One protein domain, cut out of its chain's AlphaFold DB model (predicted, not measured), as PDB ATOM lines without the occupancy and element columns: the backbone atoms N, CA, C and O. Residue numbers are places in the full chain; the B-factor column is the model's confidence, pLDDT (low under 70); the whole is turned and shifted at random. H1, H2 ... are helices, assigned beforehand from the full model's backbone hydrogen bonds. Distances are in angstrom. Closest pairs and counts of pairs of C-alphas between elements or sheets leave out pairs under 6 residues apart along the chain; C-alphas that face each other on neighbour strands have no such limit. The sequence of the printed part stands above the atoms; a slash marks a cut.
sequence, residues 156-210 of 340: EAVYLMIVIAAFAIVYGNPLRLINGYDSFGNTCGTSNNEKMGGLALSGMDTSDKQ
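What this domain is: This is residues 156 to 210 of the 340 residues of the protein "Hypothetical protein" of Timema cristinae (UniProt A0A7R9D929). What is the overall picture? A single helix, H1, makes a long arm whose residues 156 to 168 stick out from a small head, in which the short helix H2 leads into looping chain, residues 180 to 210. What is it made of? The printed part has 55 residues with two named helices, H1 then H2, and no named strand; its class is all helix, though under half of the residues, 22 of 55, are in named elements. How spread out is it? It is loose, with a radius of gyration of the C-alphas of 13.4 A, and spans 45 by 22 by 17 A, the arm making much of the length.

How they stand to each other: How do the helices stand to each other? H1, residues 156 to 171, and H2, residues 174 to 179, meet only through their link, a tight one of 2 residues. Are their backbones well formed? In H1 and H2 every O i to N i+4 pair is within hydrogen-bond range. Does any part stand free? Residues 156 to 168, which belong to H1, stand free.

Where its parts are: Where is H1? It begins at C-alpha 156 at (27.070, 174.620, -26.204) and ends at C-alpha 171 at (7.740, 175.563, -37.126), 22.2 A from first to last C-alpha. Where does H2 end? It ends at C-alpha 179 at (1.516, 159.375, -35.383), 8.9 A from its first C-alpha.

The domain as a whole: How large is it? The two C-alphas farthest apart, those of Glu 156 and Gln 210, are 45.0 A apart, and the outline is only just a rod. Without the free stretch, 42 residues span 32 by 23 by 17 A. Is anything missing or uncertain? The printed part has no cut. Its mean pLDDT is 72.3, and 20 residues are under 70, among them 179 to 185 and 206 to 210.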
ATOM      1  N   GLU A 156      27.442 174.054 -24.891       68.81
ATOM      2  CA  GLU A 156      27.070 174.620 -26.204       68.81
ATOM      3  C   GLU A 156      26.243 173.622 -27.043       68.81
ATOM      4  O   GLU A 156      25.318 174.007 -27.757       68.81
ATOM      5  N   ALA A 157      26.506 172.317 -26.894       73.75
ATOM      6  CA  ALA A 157      25.745 171.260 -27.556       73.75
ATOM      7  C   ALA A 157      24.319 171.100 -26.996       73.75
ATOM      8  O   ALA A 157      23.382 170.898 -27.766       73.75
ATOM      9  N   VAL A 158      24.126 171.220 -25.678       82.56
ATOM     10  CA  VAL A 158      22.798 171.077 -25.054       82.56
ATOM     11  C   VAL A 158      21.924 172.267 -25.424       82.56
ATOM     12  O   VAL A 158      20.773 172.089 -25.822       82.56
ATOM     13  N   TYR A 159      22.481 173.478 -25.363       82.69
ATOM     14  CA  TYR A 159      21.757 174.681 -25.760       82.69
ATOM     15  C   TYR A 159      21.362 174.631 -27.242       82.69
ATOM     16  O   TYR A 159      20.214 174.911 -27.583       82.69
ATOM     17  N   LEU A 160      22.272 174.189 -28.116       85.19
ATOM     18  CA  LEU A 160      21.983 174.002 -29.536       85.19
ATOM     19  C   LEU A 160      20.857 172.981 -29.771       85.19
ATOM     20  O   LEU A 160      19.939 173.261 -30.541       85.19
ATOM     21  N   MET A 161      20.873 171.836 -29.083       80.44
ATOM     22  CA  MET A 161      19.822 170.817 -29.211       80.44
ATOM     23  C   MET A 161      18.461 171.314 -28.714       80.44
ATOM     24  O   MET A 161      17.444 171.057 -29.358       80.44
ATOM     25  N   ILE A 162      18.431 172.073 -27.615       87.31
ATOM     26  CA  ILE A 162      17.201 172.693 -27.104       87.31
ATOM     27  C   ILE A 162      16.642 173.694 -28.121       87.31
ATOM     28  O   ILE A 162      15.439 173.696 -28.381       87.31
ATOM     29  N   VAL A 163      17.498 174.516 -28.738       88.31
ATOM     30  CA  VAL A 163      17.080 175.479 -29.768       88.31
ATOM     31  C   VAL A 163      16.551 174.763 -31.015       88.31
ATOM     32  O   VAL A 163      15.500 175.149 -31.525       88.31
ATOM     33  N   ILE A 164      17.220 173.702 -31.477       85.19
ATOM     34  CA  ILE A 164      16.766 172.897 -32.624       85.19
ATOM     35  C   ILE A 164      15.412 172.239 -32.325       85.19
ATOM     36  O   ILE A 164      14.507 172.306 -33.156       85.19
ATOM     37  N   ALA A 165      15.238 171.661 -31.134       83.19
ATOM     38  CA  ALA A 165      13.978 171.045 -30.723       83.19
ATOM     39  C   ALA A 165      12.839 172.074 -30.631       83.19
ATOM     40  O   ALA A 165      11.748 171.843 -31.153       83.19
ATOM     41  N   ALA A 166      13.096 173.239 -30.030       87.12
ATOM     42  CA  ALA A 166      12.120 174.322 -29.955       87.12
ATOM     43  C   ALA A 166      11.728 174.824 -31.352       87.12
ATOM     44  O   ALA A 166      10.545 175.010 -31.631       87.12
ATOM     45  N   PHE A 167      12.698 174.981 -32.257       87.75
ATOM     46  CA  PHE A 167      12.439 175.378 -33.638       87.75
ATOM     47  C   PHE A 167      11.599 174.329 -34.383       87.75
ATOM     48  O   PHE A 167      10.632 174.682 -35.056       87.75
ATOM     49  N   ALA A 168      11.906 173.041 -34.212       78.62
ATOM     50  CA  ALA A 168      11.153 171.945 -34.814       78.62
ATOM     51  C   ALA A 168       9.704 171.857 -34.300       78.62
ATOM     52  O   ALA A 168       8.811 171.523 -35.070       78.62
ATOM     53  N   ILE A 169       9.443 172.188 -33.032       82.50
ATOM     54  CA  ILE A 169       8.079 172.206 -32.478       82.50
ATOM     55  C   ILE A 169       7.301 173.439 -32.950       82.50
ATOM     56  O   ILE A 169       6.130 173.324 -33.299       82.50
ATOM     57  N   VAL A 170       7.936 174.618 -32.961       84.25
ATOM     58  CA  VAL A 170       7.277 175.884 -33.326       84.25
ATOM     59  C   VAL A 170       6.959 175.949 -34.821       84.25
ATOM     60  O   VAL A 170       5.903 176.454 -35.195       84.25
ATOM     61  N   TYR A 171       7.863 175.456 -35.669       81.06
ATOM     62  CA  TYR A 171       7.740 175.563 -37.126       81.06
ATOM     63  C   TYR A 171       7.440 174.234 -37.829       81.06
ATOM     64  O   TYR A 171       7.090 174.241 -39.008       81.06
ATOM     65  N   GLY A 172       7.593 173.097 -37.149       78.25
ATOM     66  CA  GLY A 172       7.270 171.778 -37.690       78.25
ATOM     67  C   GLY A 172       5.841 171.333 -37.380       78.25
ATOM     68  O   GLY A 172       5.030 172.075 -36.833       78.25
ATOM     69  N   ASN A 173       5.525 170.087 -37.744       77.62
ATOM     70  CA  ASN A 173       4.231 169.473 -37.461       77.62
ATOM     71  C   ASN A 173       4.398 168.374 -36.392       77.62
ATOM     72  O   ASN A 173       4.775 167.252 -36.739       77.62
ATOM     73  N   PRO A 174       4.127 168.661 -35.104       77.00
ATOM     74  CA  PRO A 174       4.340 167.704 -34.019       77.00
ATOM     75  C   PRO A 174       3.427 166.473 -34.109       77.00
ATOM     76  O   PRO A 174       3.793 165.425 -33.581       77.00
ATOM     77  N   LEU A 175       2.291 166.542 -34.825       72.31
ATOM     78  CA  LEU A 175       1.447 165.359 -35.055       72.31
ATOM     79  C   LEU A 175       2.198 164.265 -35.819       72.31
ATOM     80  O   LEU A 175       1.971 163.086 -35.565       72.31
ATOM     81  N   ARG A 176       3.138 164.632 -36.698       72.06
ATOM     82  CA  ARG A 176       3.962 163.659 -37.429       72.06
ATOM     83  C   ARG A 176       4.907 162.889 -36.512       72.06
ATOM     84  O   ARG A 176       5.179 161.723 -36.768       72.06
ATOM     85  N   LEU A 177       5.369 163.514 -35.430       69.44
ATOM     86  CA  LEU A 177       6.238 162.860 -34.453       69.44
ATOM     87  C   LEU A 177       5.474 161.828 -33.610       69.44
ATOM     88  O   LEU A 177       6.047 160.820 -33.217       69.44
ATOM     89  N   ILE A 178       4.186 162.076 -33.355       72.81
ATOM     90  CA  ILE A 178       3.336 161.205 -32.533       72.81
ATOM     91  C   ILE A 178       2.752 160.056 -33.365       72.81
ATOM     92  O   ILE A 178       2.755 158.916 -32.912       72.81
ATOM     93  N   ASN A 179       2.278 160.340 -34.580       65.69
ATOM     94  CA  ASN A 179       1.516 159.375 -35.383       65.69
ATOM     95  C   ASN A 179       2.373 158.569 -36.369       65.69
ATOM     96  O   ASN A 179       1.858 157.679 -37.047       65.69
ATOM     97  N   GLY A 180       3.673 158.870 -36.450       62.62
ATOM     98  CA  GLY A 180       4.561 158.327 -37.471       62.62
ATOM     99  C   GLY A 180       4.230 158.892 -38.855       62.62
ATOM    100  O   GLY A 180       3.080 159.198 -39.179       62.62
ATOM    101  N   TYR A 181       5.255 159.076 -39.680       63.53
ATOM    102  CA  TYR A 181       5.082 159.591 -41.032       63.53
ATOM    103  C   TYR A 181       5.974 158.858 -42.031       63.53
ATOM    104  O   TYR A 181       7.062 158.403 -41.680       63.53
ATOM    105  N   ASP A 182       5.500 158.725 -43.268       67.62
ATOM    106  CA  ASP A 182       6.294 158.176 -44.370       67.62
ATOM    107  C   ASP A 182       7.260 159.228 -44.952       67.62
ATOM    108  O   ASP A 182       7.198 160.417 -44.627       67.62
ATOM    109  N   SER A 183       8.144 158.819 -45.864       60.50
ATOM    110  CA  SER A 183       9.105 159.724 -46.517       60.50
ATOM    111  C   SER A 183       8.460 160.858 -47.332       60.50
ATOM    112  O   SER A 183       9.153 161.796 -47.718       60.50
ATOM    113  N   PHE A 184       7.149 160.796 -47.590       66.38
ATOM    114  CA  PHE A 184       6.370 161.826 -48.280       66.38
ATOM    115  C   PHE A 184       5.573 162.718 -47.311       66.38
ATOM    116  O   PHE A 184       4.867 163.629 -47.748       66.38
ATOM    117  N   GLY A 185       5.689 162.504 -45.998       65.94
ATOM    118  CA  GLY A 185       5.003 163.293 -44.980       65.94
ATOM    119  C   GLY A 185       3.545 162.905 -44.748       65.94
ATOM    120  O   GLY A 185       2.800 163.688 -44.152       65.94
ATOM    121  N   ASN A 186       3.119 161.736 -45.219       74.94
ATOM    122  CA  ASN A 186       1.800 161.178 -44.938       74.94
ATOM    123  C   ASN A 186       1.787 160.548 -43.544       74.94
ATOM    124  O   ASN A 186       2.815 160.066 -43.082       74.94
ATOM    125  N   THR A 187       0.645 160.577 -42.867       68.44
ATOM    126  CA  THR A 187       0.504 160.136 -41.468       68.44
ATOM    127  C   THR A 187      -0.594 159.098 -41.350       68.44
ATOM    128  O   THR A 187      -1.552 159.144 -42.116       68.44
ATOM    129  N   CYS A 188      -0.499 158.209 -40.363       64.19
ATOM    130  CA  CYS A 188      -1.580 157.280 -40.043       64.19
ATOM    131  C   CYS A 188      -2.557 157.910 -39.034       64.19
ATOM    132  O   CYS A 188      -2.134 158.481 -38.029       64.19
ATOM    133  N   GLY A 189      -3.862 157.815 -39.286       63.66
ATOM    134  CA  GLY A 189      -4.922 158.134 -38.324       63.66
ATOM    135  C   GLY A 189      -5.122 159.629 -38.107       63.66
ATOM    136  O   GLY A 189      -5.606 160.054 -37.057       63.66
ATOM    137  N   THR A 190      -4.687 160.449 -39.060       70.62
ATOM    138  CA  THR A 190      -4.802 161.907 -38.995       70.62
ATOM    139  C   THR A 190      -5.242 162.442 -40.341       70.62
ATOM    140  O   THR A 190      -4.432 162.654 -41.242       70.62
ATOM    141  N   SER A 191      -6.533 162.751 -40.431       68.88
ATOM    142  CA  SER A 191      -7.142 163.363 -41.611       68.88
ATOM    143  C   SER A 191      -6.714 164.820 -41.824       68.88
ATOM    144  O   SER A 191      -6.701 165.303 -42.952       68.88
ATOM    145  N   ASN A 192      -6.308 165.515 -40.756       71.19
ATOM    146  CA  ASN A 192      -5.880 166.917 -40.784       71.19
ATOM    147  C   ASN A 192      -4.350 167.061 -40.835       71.19
ATOM    148  O   ASN A 192      -3.741 167.698 -39.973       71.19
ATOM    149  N   ASN A 193      -3.715 166.460 -41.839       77.81
ATOM    150  CA  ASN A 193      -2.273 166.557 -42.054       77.81
ATOM    151  C   ASN A 193      -1.962 167.598 -43.146       77.81
ATOM    152  O   ASN A 193      -2.363 167.449 -44.299       77.81
ATOM    153  N   GLU A 194      -1.251 168.678 -42.802       80.56
ATOM    154  CA  GLU A 194      -0.879 169.700 -43.790       80.56
ATOM    155  C   GLU A 194       0.051 169.106 -44.857       80.56
ATOM    156  O   GLU A 194       1.066 168.484 -44.531       80.56
ATOM    157  N   LYS A 195      -0.248 169.336 -46.141       80.12
ATOM    158  CA  LYS A 195       0.661 168.954 -47.230       80.12
ATOM    159  C   LYS A 195       2.028 169.601 -47.033       80.12
ATOM    160  O   LYS A 195       2.138 170.754 -46.613       80.12
ATOM    161  N   MET A 196       3.080 168.848 -47.333       75.56
ATOM    162  CA  MET A 196       4.433 169.386 -47.400       75.56
ATOM    163  C   MET A 196       4.556 170.203 -48.687       75.56
ATOM    164  O   MET A 196       4.951 169.699 -49.735       75.56
ATOM    165  N   GLY A 197       4.153 171.466 -48.605       77.75
ATOM    166  CA  GLY A 197       4.193 172.392 -49.725       77.75
ATOM    167  C   GLY A 197       3.329 171.981 -50.922       77.75
ATOM    168  O   GLY A 197       2.269 171.372 -50.760       77.75
ATOM    169  N   GLY A 198       3.788 172.292 -52.138       71.06
ATOM    170  CA  GLY A 198       3.119 171.951 -53.407       71.06
ATOM    171  C   GLY A 198       3.107 170.462 -53.801       71.06
ATOM    172  O   GLY A 198       2.660 170.120 -54.898       71.06
ATOM    173  N   LEU A 199       3.596 169.554 -52.949       67.12
ATOM    174  CA  LEU A 199       3.701 168.125 -53.254       67.12
ATOM    175  C   LEU A 199       2.333 167.436 -53.153       67.12
ATOM    176  O   LEU A 199       1.792 167.230 -52.063       67.12
ATOM    177  N   ALA A 200       1.788 167.025 -54.301       71.19
ATOM    178  CA  ALA A 200       0.446 166.449 -54.408       71.19
ATOM    179  C   ALA A 200       0.239 165.177 -53.563       71.19
ATOM    180  O   ALA A 200      -0.863 164.983 -53.040       71.19
ATOM    181  N   LEU A 201       1.297 164.370 -53.406       65.88
ATOM    182  CA  LEU A 201       1.326 163.076 -52.707       65.88
ATOM    183  C   LEU A 201       1.790 163.172 -51.238       65.88
ATOM    184  O   LEU A 201       2.218 162.172 -50.667       65.88
ATOM    185  N   SER A 202       1.718 164.361 -50.637       77.12
ATOM    186  CA  SER A 202       2.013 164.593 -49.216       77.12
ATOM    187  C   SER A 202       0.751 164.981 -48.441       77.12
ATOM    188  O   SER A 202      -0.260 165.359 -49.041       77.12
ATOM    189  N   GLY A 203       0.810 164.926 -47.106       72.94
ATOM    190  CA  GLY A 203      -0.297 165.358 -46.244       72.94
ATOM    191  C   GLY A 203      -1.522 164.443 -46.291       72.94
ATOM    192  O   GLY A 203      -2.613 164.856 -45.918       72.94
ATOM    193  N   MET A 204      -1.379 163.224 -46.806       72.75
ATOM    194  CA  MET A 204      -2.479 162.270 -46.872       72.75
ATOM    195  C   MET A 204      -2.558 161.465 -45.580       72.75
ATOM    196  O   MET A 204      -1.538 161.185 -44.944       72.75
ATOM    197  N   ASP A 205      -3.779 161.067 -45.237       70.44
ATOM    198  CA  ASP A 205      -3.995 159.989 -44.288       70.44
ATOM    199  C   ASP A 205      -3.761 158.655 -45.008       70.44
ATOM    200  O   ASP A 205      -4.327 158.395 -46.078       70.44
ATOM    201  N   THR A 206      -2.856 157.845 -44.473       61.75
ATOM    202  CA  THR A 206      -2.541 156.513 -45.003       61.75
ATOM    203  C   THR A 206      -3.227 155.399 -44.234       61.75
ATOM    204  O   THR A 206      -2.967 154.240 -44.544       61.75
ATOM    205  N   SER A 207      -4.127 155.716 -43.293       57.22
ATOM    206  CA  SER A 207      -4.952 154.714 -42.605       57.22
ATOM    207  C   SER A 207      -5.677 153.759 -43.553       57.22
ATOM    208  O   SER A 207      -5.884 152.604 -43.195       57.22
ATOM    209  N   ASP A 208      -5.983 154.205 -44.776       48.62
ATOM    210  CA  ASP A 208      -6.798 153.455 -45.737       48.62
ATOM    211  C   ASP A 208      -6.009 152.895 -46.948       48.62
ATOM    212  O   ASP A 208      -6.619 152.480 -47.935       48.62
ATOM    213  N   LYS A 209      -4.660 152.909 -46.949       41.75
ATOM    214  CA  LYS A 209      -3.831 152.557 -48.134       41.75
ATOM    215  C   LYS A 209      -2.996 151.277 -47.958       41.75
ATOM    216  O   LYS A 209      -2.562 150.971 -46.855       41.75
ATOM    217  N   GLN A 210      -2.730 150.550 -49.058       37.03
ATOM    218  CA  GLN A 210      -2.193 149.174 -49.034       37.03
ATOM    219  C   GLN A 210      -0.988 148.861 -49.955       37.03
ATOM    220  O   GLN A 210      -0.783 149.546 -50.953       37.03
TER     221      GLN A 210